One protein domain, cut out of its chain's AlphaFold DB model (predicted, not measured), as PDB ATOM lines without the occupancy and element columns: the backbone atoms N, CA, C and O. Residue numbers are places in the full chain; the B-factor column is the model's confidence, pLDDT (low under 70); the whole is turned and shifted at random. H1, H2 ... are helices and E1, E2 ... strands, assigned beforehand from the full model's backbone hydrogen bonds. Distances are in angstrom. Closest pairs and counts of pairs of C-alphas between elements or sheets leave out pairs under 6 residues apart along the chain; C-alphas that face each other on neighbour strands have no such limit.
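AT A GLANCE: This is residues 34 to 114 of the 117 residues of the protein "Peptidylprolyl isomerase" of Thalassiosira oceanica (UniProt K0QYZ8). A narrow two-stranded ribbon, E1 with E2, has the helix H1 over one face and its other face bare, and it makes one arm of a loose V whose other arm is the helix H3. The arms come nearest each other where H3 ends and E2 begins, with the short helix H2 close by, and the long stretch of residues 58 to 85 winds beside H3. The printed part has 81 residues, with three named helices and two named strands in the order H1, E1, H2, H3, E2; the sheet order is E1 - E2, antiparallel. The class is mixed, helices and strands, with under half of the residues in named elements. The whole is compact, with a radius of gyration of the C-alphas of 13.3 A and spans of 34 by 29 by 21 A.

IN THESE COORDINATES: E1 is residues 47 to 52, 15.4 A from first to last C-alpha, and begins at C-alpha 47 (47.992, 28.571, -13.104). E2 is residues 107 to 112, 15.9 A, and ends at C-alpha 112 (46.681, 28.324, -8.904). H1 is residues 34 to 40, 10.0 A, and begins at C-alpha 34 (43.143, 42.727, -7.791). H2 is residues 54 to 57, 4.9 A. H3 is residues 86 to 96, 15.1 A.

HOW THE PARTS SIT: E1 and E2 are antiparallel neighbours, with 160 degrees between their directions. N 50 and O 109 are 2.8 A apart and N 109 and O 50 are 2.9 A apart, both within hydrogen-bond range. The closest C-alphas of H1 and E1 are those of Gly 34 and Ile 52, 5.6 A apart. H1 and E2 are near each other, with 6 pairs of C-alphas within 10 A. H1 and H2 only just touch, with 3 pairs of C-alphas within 8 A, the closest being those of Gly 34 and Leu 56 at 5.0 A. H2 and H3 are close but not clearly touching, the closest C-alphas being those of Ala 57 and Tyr 96, 7.5 A apart. The closest C-alphas of H3 and E2 are those of Tyr 96 and Val 107, 7.8 A apart. H3 is apart from H1 and from E1. In H1 and H3 every O i to N i+4 pair is within hydrogen-bond range; H2 is too short for such a pair, and its one O i to N i+3 pair is within range.

THE WHOLE: The two C-alphas farthest apart are those of Gly 41 and Pro 83, at 35.7 A. The printed part has no cut. The link from H2 to H3 is long, with 28 residues, and the link from E1 to H2 is tight. The mean pLDDT of the printed part is 74.0, and confidence is low, under 70, in residues 59 to 76 and 99 to 103.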
ATOM      1  N   GLY A  34      42.434  43.194  -6.597       86.19
ATOM      2  CA  GLY A  34      43.143  42.727  -7.791       86.19
ATOM      3  C   GLY A  34      43.215  41.201  -7.919       86.19
ATOM      4  O   GLY A  34      43.265  40.667  -9.029       86.19
ATOM      5  N   LEU A  35      43.184  40.464  -6.804       85.31
ATOM      6  CA  LEU A  35      43.108  39.004  -6.845       85.31
ATOM      7  C   LEU A  35      41.705  38.539  -7.255       85.31
ATOM      8  O   LEU A  35      41.592  37.600  -8.041       85.31
ATOM      9  N   GLU A  36      40.643  39.209  -6.799       86.69
ATOM     10  CA  GLU A  36      39.279  38.899  -7.251       86.69
ATOM     11  C   GLU A  36      39.127  39.110  -8.757       86.69
ATOM     12  O   GLU A  36      38.680  38.204  -9.467       86.69
ATOM     13  N   GLU A  37      39.574  40.262  -9.263       88.38
ATOM     14  CA  GLU A  37      39.534  40.585 -10.692       88.38
ATOM     15  C   GLU A  37      40.261  39.540 -11.541       88.38
ATOM     16  O   GLU A  37      39.780  39.106 -12.592       88.38
ATOM     17  N   THR A  38      41.414  39.079 -11.064       87.00
ATOM     18  CA  THR A  38      42.246  38.146 -11.828       87.00
ATOM     19  C   THR A  38      41.705  36.723 -11.797       87.00
ATOM     20  O   THR A  38      41.831  36.008 -12.800       87.00
ATOM     21  N   VAL A  39      41.043  36.324 -10.706       88.00
ATOM     22  CA  VAL A  39      40.395  35.015 -10.559       88.00
ATOM     23  C   VAL A  39      39.045  34.948 -11.280       88.00
ATOM     24  O   VAL A  39      38.695  33.877 -11.778       88.00
ATOM     25  N   MET A  40      38.323  36.063 -11.463       87.00
ATOM     26  CA  MET A  40      37.054  36.090 -12.221       87.00
ATOM     27  C   MET A  40      37.172  35.500 -13.642       87.00
ATOM     28  O   MET A  40      36.245  34.844 -14.133       87.00
ATOM     29  N   GLY A  41      38.328  35.686 -14.290       84.69
ATOM     30  CA  GLY A  41      38.655  35.127 -15.608       84.69
ATOM     31  C   GLY A  41      39.441  33.807 -15.584       84.69
ATOM     32  O   GLY A  41      39.983  33.400 -16.616       84.69
ATOM     33  N   MET A  42      39.604  33.153 -14.428       89.06
ATOM     34  CA  MET A  42      40.311  31.872 -14.301       89.06
ATOM     35  C   MET A  42      39.380  30.677 -14.476       89.06
ATOM     36  O   MET A  42      38.250  30.657 -13.998       89.06
ATOM     37  N   LYS A  43      39.894  29.634 -15.136       86.69
ATOM     38  CA  LYS A  43      39.297  28.297 -15.085       86.69
ATOM     39  C   LYS A  43      39.930  27.507 -13.937       86.69
ATOM     40  O   LYS A  43      41.135  27.657 -13.709       86.69
ATOM     41  N   PRO A  44      39.162  26.644 -13.254       88.81
ATOM     42  CA  PRO A  44      39.722  25.668 -12.333       88.81
ATOM     43  C   PRO A  44      40.920  24.906 -12.899       88.81
ATOM     44  O   PRO A  44      40.916  24.516 -14.065       88.81
ATOM     45  N   GLY A  45      41.947  24.701 -12.076       87.06
ATOM     46  CA  GLY A  45      43.202  24.056 -12.463       87.06
ATOM     47  C   GLY A  45      44.187  24.971 -13.198       87.06
ATOM     48  O   GLY A  45      45.350  24.605 -13.350       87.06
ATOM     49  N   GLY A  46      43.760  26.167 -13.617       88.12
ATOM     50  CA  GLY A  46      44.629  27.150 -14.249       88.12
ATOM     51  C   GLY A  46      45.673  27.709 -13.281       88.12
ATOM     52  O   GLY A  46      45.367  28.010 -12.126       88.12
ATOM     53  N   ILE A  47      46.894  27.881 -13.785       90.19
ATOM     54  CA  ILE A  47      47.992  28.571 -13.104       90.19
ATOM     55  C   ILE A  47      48.306  29.829 -13.906       90.19
ATOM     56  O   ILE A  47      48.461  29.754 -15.126       90.19
ATOM     57  N   ARG A  48      48.397  30.984 -13.247       89.88
ATOM     58  CA  ARG A  48      48.862  32.219 -13.884       89.88
ATOM     59  C   ARG A  48      49.683  33.054 -12.918       89.88
ATOM     60  O   ARG A  48      49.409  33.080 -11.721       89.88
ATOM     61  N   ARG A  49      50.653  33.772 -13.477       89.12
ATOM     62  CA  ARG A  49      51.315  34.871 -12.790       89.12
ATOM     63  C   ARG A  49      50.480  36.127 -12.961       89.12
ATOM     64  O   ARG A  49      50.084  36.455 -14.078       89.12
ATOM     65  N   VAL A  50      50.225  36.807 -11.859       88.31
ATOM     66  CA  VAL A  50      49.437  38.026 -11.786       88.31
ATOM     67  C   VAL A  50      50.326  39.141 -11.258       88.31
ATOM     68  O   VAL A  50      51.012  38.959 -10.256       88.31
ATOM     69  N   VAL A  51      50.302  40.287 -11.934       89.00
ATOM     70  CA  VAL A  51      50.889  41.535 -11.441       89.00
ATOM     71  C   VAL A  51      49.725  42.427 -11.034       89.00
ATOM     72  O   VAL A  51      48.930  42.825 -11.883       89.00
ATOM     73  N   ILE A  52      49.582  42.660  -9.733       85.38
ATOM     74  CA  ILE A  52      48.504  43.454  -9.155       85.38
ATOM     75  C   ILE A  52      49.039  44.860  -8.885       85.38
ATOM     76  O   ILE A  52      49.963  44.998  -8.077       85.38
ATOM     77  N   PRO A  53      48.453  45.898  -9.507       86.50
ATOM     78  CA  PRO A  53      48.801  47.279  -9.221       86.50
ATOM     79  C   PRO A  53      48.692  47.586  -7.729       86.50
ATOM     80  O   PRO A  53      47.728  47.168  -7.082       86.50
ATOM     81  N   SER A  54      49.618  48.368  -7.187       79.81
ATOM     82  CA  SER A  54      49.649  48.685  -5.750       79.81
ATOM     83  C   SER A  54      48.324  49.224  -5.192       79.81
ATOM     84  O   SER A  54      47.888  48.816  -4.115       79.81
ATOM     85  N   LYS A  55      47.600  50.041  -5.966       80.75
ATOM     86  CA  LYS A  55      46.265  50.558  -5.609       80.75
ATOM     87  C   LYS A  55      45.218  49.459  -5.355       80.75
ATOM     88  O   LYS A  55      44.280  49.685  -4.594       80.75
ATOM     89  N   LEU A  56      45.354  48.304  -6.008       81.31
ATOM     90  CA  LEU A  56      44.462  47.144  -5.883       81.31
ATOM     91  C   LEU A  56      45.017  46.063  -4.944       81.31
ATOM     92  O   LEU A  56      44.268  45.177  -4.540       81.31
ATOM     93  N   ALA A  57      46.311  46.118  -4.613       77.31
ATOM     94  CA  ALA A  57      46.965  45.177  -3.707       77.31
ATOM     95  C   ALA A  57      46.901  45.624  -2.240       77.31
ATOM     96  O   ALA A  57      46.631  44.810  -1.366       77.31
ATOM     97  N   TYR A  58      47.124  46.914  -1.980       72.69
ATOM     98  CA  TYR A  58      47.217  47.491  -0.632       72.69
ATOM     99  C   TYR A  58      45.971  48.259  -0.222       72.69
ATOM    100  O   TYR A  58      46.042  49.123   0.655       72.69
ATOM    101  N   GLN A  59      44.854  48.030  -0.919       61.97
ATOM    102  CA  GLN A  59      43.671  48.855  -0.764       61.97
ATOM    103  C   GLN A  59      43.252  48.837   0.704       61.97
ATOM    104  O   GLN A  59      42.871  47.808   1.258       61.97
ATOM    105  N   SER A  60      43.432  49.995   1.337       54.53
ATOM    106  CA  SER A  60      43.140  50.189   2.740       54.53
ATOM    107  C   SER A  60      41.634  50.119   2.881       54.53
ATOM    108  O   SER A  60      40.940  51.105   2.632       54.53
ATOM    109  N   GLY A  61      41.128  48.945   3.261       44.53
ATOM    110  CA  GLY A  61      39.863  48.880   3.971       44.53
ATOM    111  C   GLY A  61      39.906  49.975   5.030       44.53
ATOM    112  O   GLY A  61      40.899  50.134   5.740       44.53
ATOM    113  N   SER A  62      38.897  50.831   5.016       36.84
ATOM    114  CA  SER A  62      38.719  51.936   5.945       36.84
ATOM    115  C   SER A  62      39.009  51.495   7.387       36.84
ATOM    116  O   SER A  62      38.160  50.884   8.028       36.84
ATOM    117  N   GLY A  63      40.202  51.824   7.889       36.28
ATOM    118  CA  GLY A  63      40.628  51.568   9.265       36.28
ATOM    119  C   GLY A  63      41.525  50.335   9.452       36.28
ATOM    120  O   GLY A  63      41.132  49.222   9.160       36.28
ATOM    121  N   ARG A  64      42.701  50.568  10.055       36.62
ATOM    122  CA  ARG A  64      43.516  49.609  10.842       36.62
ATOM    123  C   ARG A  64      44.255  48.452  10.138       36.62
ATOM    124  O   ARG A  64      44.732  47.546  10.812       36.62
ATOM    125  N   VAL A  65      44.564  48.580   8.849       45.81
ATOM    126  CA  VAL A  65      45.357  47.586   8.083       45.81
ATOM    127  C   VAL A  65      46.768  47.289   8.644       45.81
ATOM    128  O   VAL A  65      47.340  46.242   8.348       45.81
ATOM    129  N   GLN A  66      47.349  48.146   9.493       43.38
ATOM    130  CA  GLN A  66      48.688  47.900  10.056       43.38
ATOM    131  C   GLN A  66      48.715  46.805  11.147       43.38
ATOM    132  O   GLN A  66      49.742  46.140  11.311       43.38
ATOM    133  N   ASP A  67      47.591  46.566  11.836       45.91
ATOM    134  CA  ASP A  67      47.486  45.578  12.925       45.91
ATOM    135  C   ASP A  67      46.862  44.239  12.473       45.91
ATOM    136  O   ASP A  67      46.998  43.220  13.153       45.91
ATOM    137  N   GLU A  68      46.209  44.204  11.308       54.25
ATOM    138  CA  GLU A  68      45.351  43.086  10.872       54.25
ATOM    139  C   GLU A  68      46.041  42.041   9.987       54.25
ATOM    140  O   GLU A  68      45.431  41.040   9.617       54.25
ATOM    141  N   CYS A  69      47.336  42.196   9.703       56.91
ATOM    142  CA  CYS A  69      48.125  41.100   9.130       56.91
ATOM    143  C   CYS A  69      48.505  40.003  10.134       56.91
ATOM    144  O   CYS A  69      49.229  39.067   9.791       56.91
ATOM    145  N   ALA A  70      48.012  40.107  11.368       52.62
ATOM    146  CA  ALA A  70      47.919  38.978  12.277       52.62
ATOM    147  C   ALA A  70      46.742  38.070  11.868       52.62
ATOM    148  O   ALA A  70      45.686  38.547  11.459       52.62
ATOM    149  N   GLU A  71      46.963  36.759  11.961       52.38
ATOM    150  CA  GLU A  71      46.078  35.654  11.560       52.38
ATOM    151  C   GLU A  71      44.581  35.984  11.403       52.38
ATOM    152  O   GLU A  71      43.872  36.288  12.364       52.38
ATOM    153  N   GLY A  72      44.082  35.816  10.173       52.66
ATOM    154  CA  GLY A  72      42.658  35.613   9.889       52.66
ATOM    155  C   GLY A  72      41.749  36.836  10.008       52.66
ATOM    156  O   GLY A  72      40.533  36.656   9.994       52.66
ATOM    157  N   LYS A  73      42.298  38.051  10.139       54.38
ATOM    158  CA  LYS A  73      41.496  39.276  10.324       54.38
ATOM    159  C   LYS A  73      41.665  40.334   9.230       54.38
ATOM    160  O   LYS A  73      40.800  41.190   9.108       54.38
ATOM    161  N   GLY A  74      42.726  40.260   8.426       62.16
ATOM    162  CA  GLY A  74      42.987  41.201   7.336       62.16
ATOM    163  C   GLY A  74      42.428  40.772   5.976       62.16
ATOM    164  O   GLY A  74      42.186  39.593   5.719       62.16
ATOM    165  N   LEU A  75      42.287  41.753   5.080       65.00
ATOM    166  CA  LEU A  75      42.020  41.542   3.658       65.00
ATOM    167  C   LEU A  75      43.262  40.953   2.981       65.00
ATOM    168  O   LEU A  75      44.312  41.593   2.959       65.00
ATOM    169  N   GLY A  76      43.149  39.758   2.396       68.88
ATOM    170  CA  GLY A  76      44.212  39.196   1.558       68.88
ATOM    171  C   GLY A  76      44.619  37.752   1.863       68.88
ATOM    172  O   GLY A  76      43.907  37.029   2.559       68.88
ATOM    173  N   PRO A  77      45.734  37.287   1.263       70.50
ATOM    174  CA  PRO A  77      46.156  35.892   1.348       70.50
ATOM    175  C   PRO A  77      46.541  35.492   2.778       70.50
ATOM    176  O   PRO A  77      46.950  36.325   3.582       70.50
ATOM    177  N   ILE A  78      46.443  34.193   3.079       73.12
ATOM    178  CA  ILE A  78      46.780  33.648   4.404       73.12
ATOM    179  C   ILE A  78      48.250  33.966   4.736       73.12
ATOM    180  O   ILE A  78      49.124  33.614   3.934       73.12
ATOM    181  N   PRO A  79      48.539  34.601   5.889       75.00
ATOM    182  CA  PRO A  79      49.909  34.821   6.324       75.00
ATOM    183  C   PRO A  79      50.598  33.493   6.694       75.00
ATOM    184  O   PRO A  79      49.929  32.541   7.100       75.00
ATOM    185  N   PRO A  80      51.936  33.416   6.600       78.06
ATOM    186  CA  PRO A  80      52.702  32.264   7.076       78.06
ATOM    187  C   PRO A  80      52.432  31.970   8.563       78.06
ATOM    188  O   PRO A  80      52.331  32.900   9.366       78.06
ATOM    189  N   ALA A  81      52.335  30.689   8.934       75.56
ATOM    190  CA  ALA A  81      52.039  30.267  10.305       75.56
ATOM    191  C   ALA A  81      53.212  30.553  11.263       75.56
ATOM    192  O   ALA A  81      54.363  30.179  11.008       75.56
ATOM    193  N   LEU A  82      52.926  31.191  12.396       74.31
ATOM    194  CA  LEU A  82      53.898  31.396  13.473       74.31
ATOM    195  C   LEU A  82      53.865  30.208  14.456       74.31
ATOM    196  O   LEU A  82      52.805  29.614  14.635       74.31
ATOM    197  N   PRO A  83      54.982  29.853  15.128       72.06
ATOM    198  CA  PRO A  83      56.323  30.449  15.069       72.06
ATOM    199  C   PRO A  83      57.257  29.805  14.023       72.06
ATOM    200  O   PRO A  83      58.399  30.236  13.883       72.06
ATOM    201  N   GLU A  84      56.812  28.784  13.290       70.69
ATOM    202  CA  GLU A  84      57.682  27.994  12.401       70.69
ATOM    203  C   GLU A  84      58.231  28.795  11.206       70.69
ATOM    204  O   GLU A  84      59.295  28.475  10.682       70.69
ATOM    205  N   SER A  85      57.554  29.879  10.805       76.38
ATOM    206  CA  SER A  85      57.895  30.664   9.609       76.38
ATOM    207  C   SER A  85      58.130  32.162   9.875       76.38
ATOM    208  O   SER A  85      57.831  33.010   9.037       76.38
ATOM    209  N   ILE A  86      58.725  32.526  11.023       80.06
ATOM    210  CA  ILE A  86      58.954  33.938  11.429       80.06
ATOM    211  C   ILE A  86      59.607  34.788  10.324       80.06
ATOM    212  O   ILE A  86      59.179  35.917  10.072       80.06
ATOM    213  N   GLY A  87      60.632  34.266   9.643       81.19
ATOM    214  CA  GLY A  87      61.320  34.992   8.571       81.19
ATOM    215  C   GLY A  87      60.434  35.247   7.345       81.19
ATOM    216  O   GLY A  87      60.498  36.322   6.746       81.19
ATOM    217  N   GLU A  88      59.579  34.289   6.985       80.38
ATOM    218  CA  GLU A  88      58.610  34.434   5.895       80.38
ATOM    219  C   GLU A  88      57.491  35.388   6.296       80.38
ATOM    220  O   GLU A  88      57.129  36.259   5.511       80.38
ATOM    221  N   PHE A  89      57.009  35.294   7.537       80.44
ATOM    222  CA  PHE A  89      56.002  36.191   8.091       80.44
ATOM    223  C   PHE A  89      56.468  37.651   8.075       80.44
ATOM    224  O   PHE A  89      55.729  38.529   7.639       80.44
ATOM    225  N   GLN A  90      57.716  37.934   8.464       79.12
ATOM    226  CA  GLN A  90      58.268  39.292   8.386       79.12
ATOM    227  C   GLN A  90      58.336  39.805   6.943       79.12
ATOM    228  O   GLN A  90      57.986  40.954   6.674       79.12
ATOM    229  N   ARG A  91      58.757  38.962   5.990       80.25
ATOM    230  CA  ARG A  91      58.784  39.333   4.566       80.25
ATOM    231  C   ARG A  91      57.377  39.545   4.015       80.25
ATOM    232  O   ARG A  91      57.162  40.520   3.301       80.25
ATOM    233  N   PHE A  92      56.437  38.673   4.370       79.12
ATOM    234  CA  PHE A  92      55.025  38.780   4.026       79.12
ATOM    235  C   PHE A  92      54.452  40.096   4.551       79.12
ATOM    236  O   PHE A  92      53.957  40.898   3.765       79.12
ATOM    237  N   LYS A  93      54.631  40.388   5.844       77.19
ATOM    238  CA  LYS A  93      54.194  41.641   6.467       77.19
ATOM    239  C   LYS A  93      54.782  42.858   5.755       77.19
ATOM    240  O   LYS A  93      54.060  43.786   5.409       77.19
ATOM    241  N   ASN A  94      56.078  42.831   5.460       77.12
ATOM    242  CA  ASN A  94      56.752  43.932   4.777       77.12
ATOM    243  C   ASN A  94      56.311  44.135   3.322       77.12
ATOM    244  O   ASN A  94      56.611  45.191   2.767       77.12
ATOM    245  N   ILE A  95      55.694  43.136   2.685       75.69
ATOM    246  CA  ILE A  95      55.331  43.168   1.261       75.69
ATOM    247  C   ILE A  95      53.838  43.313   1.049       75.69
ATOM    248  O   ILE A  95      53.485  43.973   0.091       75.69
ATOM    249  N   TYR A  96      52.981  42.743   1.892       73.44
ATOM    250  CA  TYR A  96      51.522  42.819   1.751       73.44
ATOM    251  C   TYR A  96      50.887  43.830   2.705       73.44
ATOM    252  O   TYR A  96      49.843  44.386   2.397       73.44
ATOM    253  N   CYS A  97      51.529  44.102   3.841       72.44
ATOM    254  CA  CYS A  97      50.921  44.824   4.963       72.44
ATOM    255  C   CYS A  97      51.612  46.148   5.274       72.44
ATOM    256  O   CYS A  97      51.292  46.797   6.266       72.44
ATOM    257  N   ASN A  98      52.599  46.524   4.464       72.88
ATOM    258  CA  ASN A  98      53.301  47.785   4.590       72.88
ATOM    259  C   ASN A  98      52.859  48.710   3.451       72.88
ATOM    260  O   ASN A  98      53.492  48.689   2.389       72.88
ATOM    261  N   PRO A  99      51.774  49.485   3.646       65.69
ATOM    262  CA  PRO A  99      51.362  50.477   2.665       65.69
ATOM    263  C   PRO A  99      52.478  51.511   2.461       65.69
ATOM    264  O   PRO A  99      52.771  51.871   1.336       65.69
ATOM    265  N   ASP A 100      53.223  51.880   3.502       67.75
ATOM    266  CA  ASP A 100      54.260  52.919   3.455       67.75
ATOM    267  C   ASP A 100      55.579  52.485   2.782       67.75
ATOM    268  O   ASP A 100      56.626  53.116   2.956       67.75
ATOM    269  N   ARG A 101      55.570  51.409   1.983       69.06
ATOM    270  CA  ARG A 101      56.742  51.033   1.189       69.06
ATOM    271  C   ARG A 101      57.086  52.140   0.200       69.06
ATOM    272  O   ARG A 101      56.258  52.572  -0.603       69.06
ATOM    273  N   GLN A 102      58.361  52.527   0.193       62.53
ATOM    274  CA  GLN A 102      58.895  53.457  -0.794       62.53
ATOM    275  C   GLN A 102      58.556  52.953  -2.209       62.53
ATOM    276  O   GLN A 102      58.856  51.807  -2.548       62.53
ATOM    277  N   TYR A 103      57.916  53.817  -3.003       69.50
ATOM    278  CA  TYR A 103      57.422  53.568  -4.365       69.50
ATOM    279  C   TYR A 103      56.156  52.714  -4.528       69.50
ATOM    280  O   TYR A 103      55.809  52.478  -5.679       69.50
ATOM    281  N   TYR A 104      55.458  52.298  -3.454       70.25
ATOM    282  CA  TYR A 104      54.188  51.540  -3.540       70.25
ATOM    283  C   TYR A 104      54.220  50.504  -4.687       70.25
ATOM    284  O   TYR A 104      53.530  50.672  -5.697       70.25
ATOM    285  N   PRO A 105      55.105  49.493  -4.609       76.69
ATOM    286  CA  PRO A 105      55.377  48.615  -5.740       76.69
ATOM    287  C   PRO A 105      54.184  47.717  -6.058       76.69
ATOM    288  O   PRO A 105      53.380  47.401  -5.188       76.69
ATOM    289  N   ASP A 106      54.103  47.238  -7.292       82.69
ATOM    290  CA  ASP A 106      53.103  46.240  -7.659       82.69
ATOM    291  C   ASP A 106      53.394  44.892  -6.987       82.69
ATOM    292  O   ASP A 106      54.548  44.494  -6.788       82.69
ATOM    293  N   VAL A 107      52.331  44.161  -6.657       81.62
ATOM    294  CA  VAL A 107      52.422  42.846  -6.020       81.62
ATOM    295  C   VAL A 107      52.374  41.761  -7.084       81.62
ATOM    296  O   VAL A 107      51.459  41.711  -7.904       81.62
ATOM    297  N   VAL A 108      53.346  40.852  -7.053       85.38
ATOM    298  CA  VAL A 108      53.420  39.726  -7.989       85.38
ATOM    299  C   VAL A 108      53.004  38.441  -7.283       85.38
ATOM    300  O   VAL A 108      53.617  38.049  -6.292       85.38
ATOM    301  N   LEU A 109      51.982  37.770  -7.815       85.75
ATOM    302  CA  LEU A 109      51.441  36.516  -7.289       85.75
ATOM    303  C   LEU A 109      51.464  35.417  -8.346       85.75
ATOM    304  O   LEU A 109      51.018  35.620  -9.473       85.75
ATOM    305  N   ASP A 110      51.898  34.224  -7.953       88.44
ATOM    306  CA  ASP A 110      51.655  33.006  -8.722       88.44
ATOM    307  C   ASP A 110      50.398  32.326  -8.161       88.44
ATOM    308  O   ASP A 110      50.394  31.821  -7.039       88.44
ATOM    309  N   VAL A 111      49.308  32.349  -8.931       88.38
ATOM    310  CA  VAL A 111      47.987  31.885  -8.495       88.38
ATOM    311  C   VAL A 111      47.643  30.583  -9.201       88.38
ATOM    312  O   VAL A 111      47.650  30.508 -10.432       88.38
ATOM    313  N   LYS A 112      47.280  29.567  -8.417       89.06
ATOM    314  CA  LYS A 112      46.681  28.324  -8.904       89.06
ATOM    315  C   LYS A 112      45.272  28.193  -8.347       89.06
ATOM    316  O   LYS A 112      45.096  28.110  -7.134       89.06
ATOM    317  N   LEU A 113      44.279  28.156  -9.231       87.62
ATOM    318  CA  LEU A 113      42.881  28.039  -8.823       87.62
ATOM    319  C   LEU A 113      42.501  26.569  -8.625       87.62
ATOM    320  O   LEU A 113      42.621  25.757  -9.545       87.62
ATOM    321  N   TYR A 114      41.989  26.242  -7.443       82.25
ATOM    322  CA  TYR A 114      41.452  24.925  -7.107       82.25
ATOM    323  C   TYR A 114      39.936  25.038  -6.887       82.25
ATOM    324  O   TYR A 114      39.502  25.926  -6.162       82.25
TER     325      TYR A 114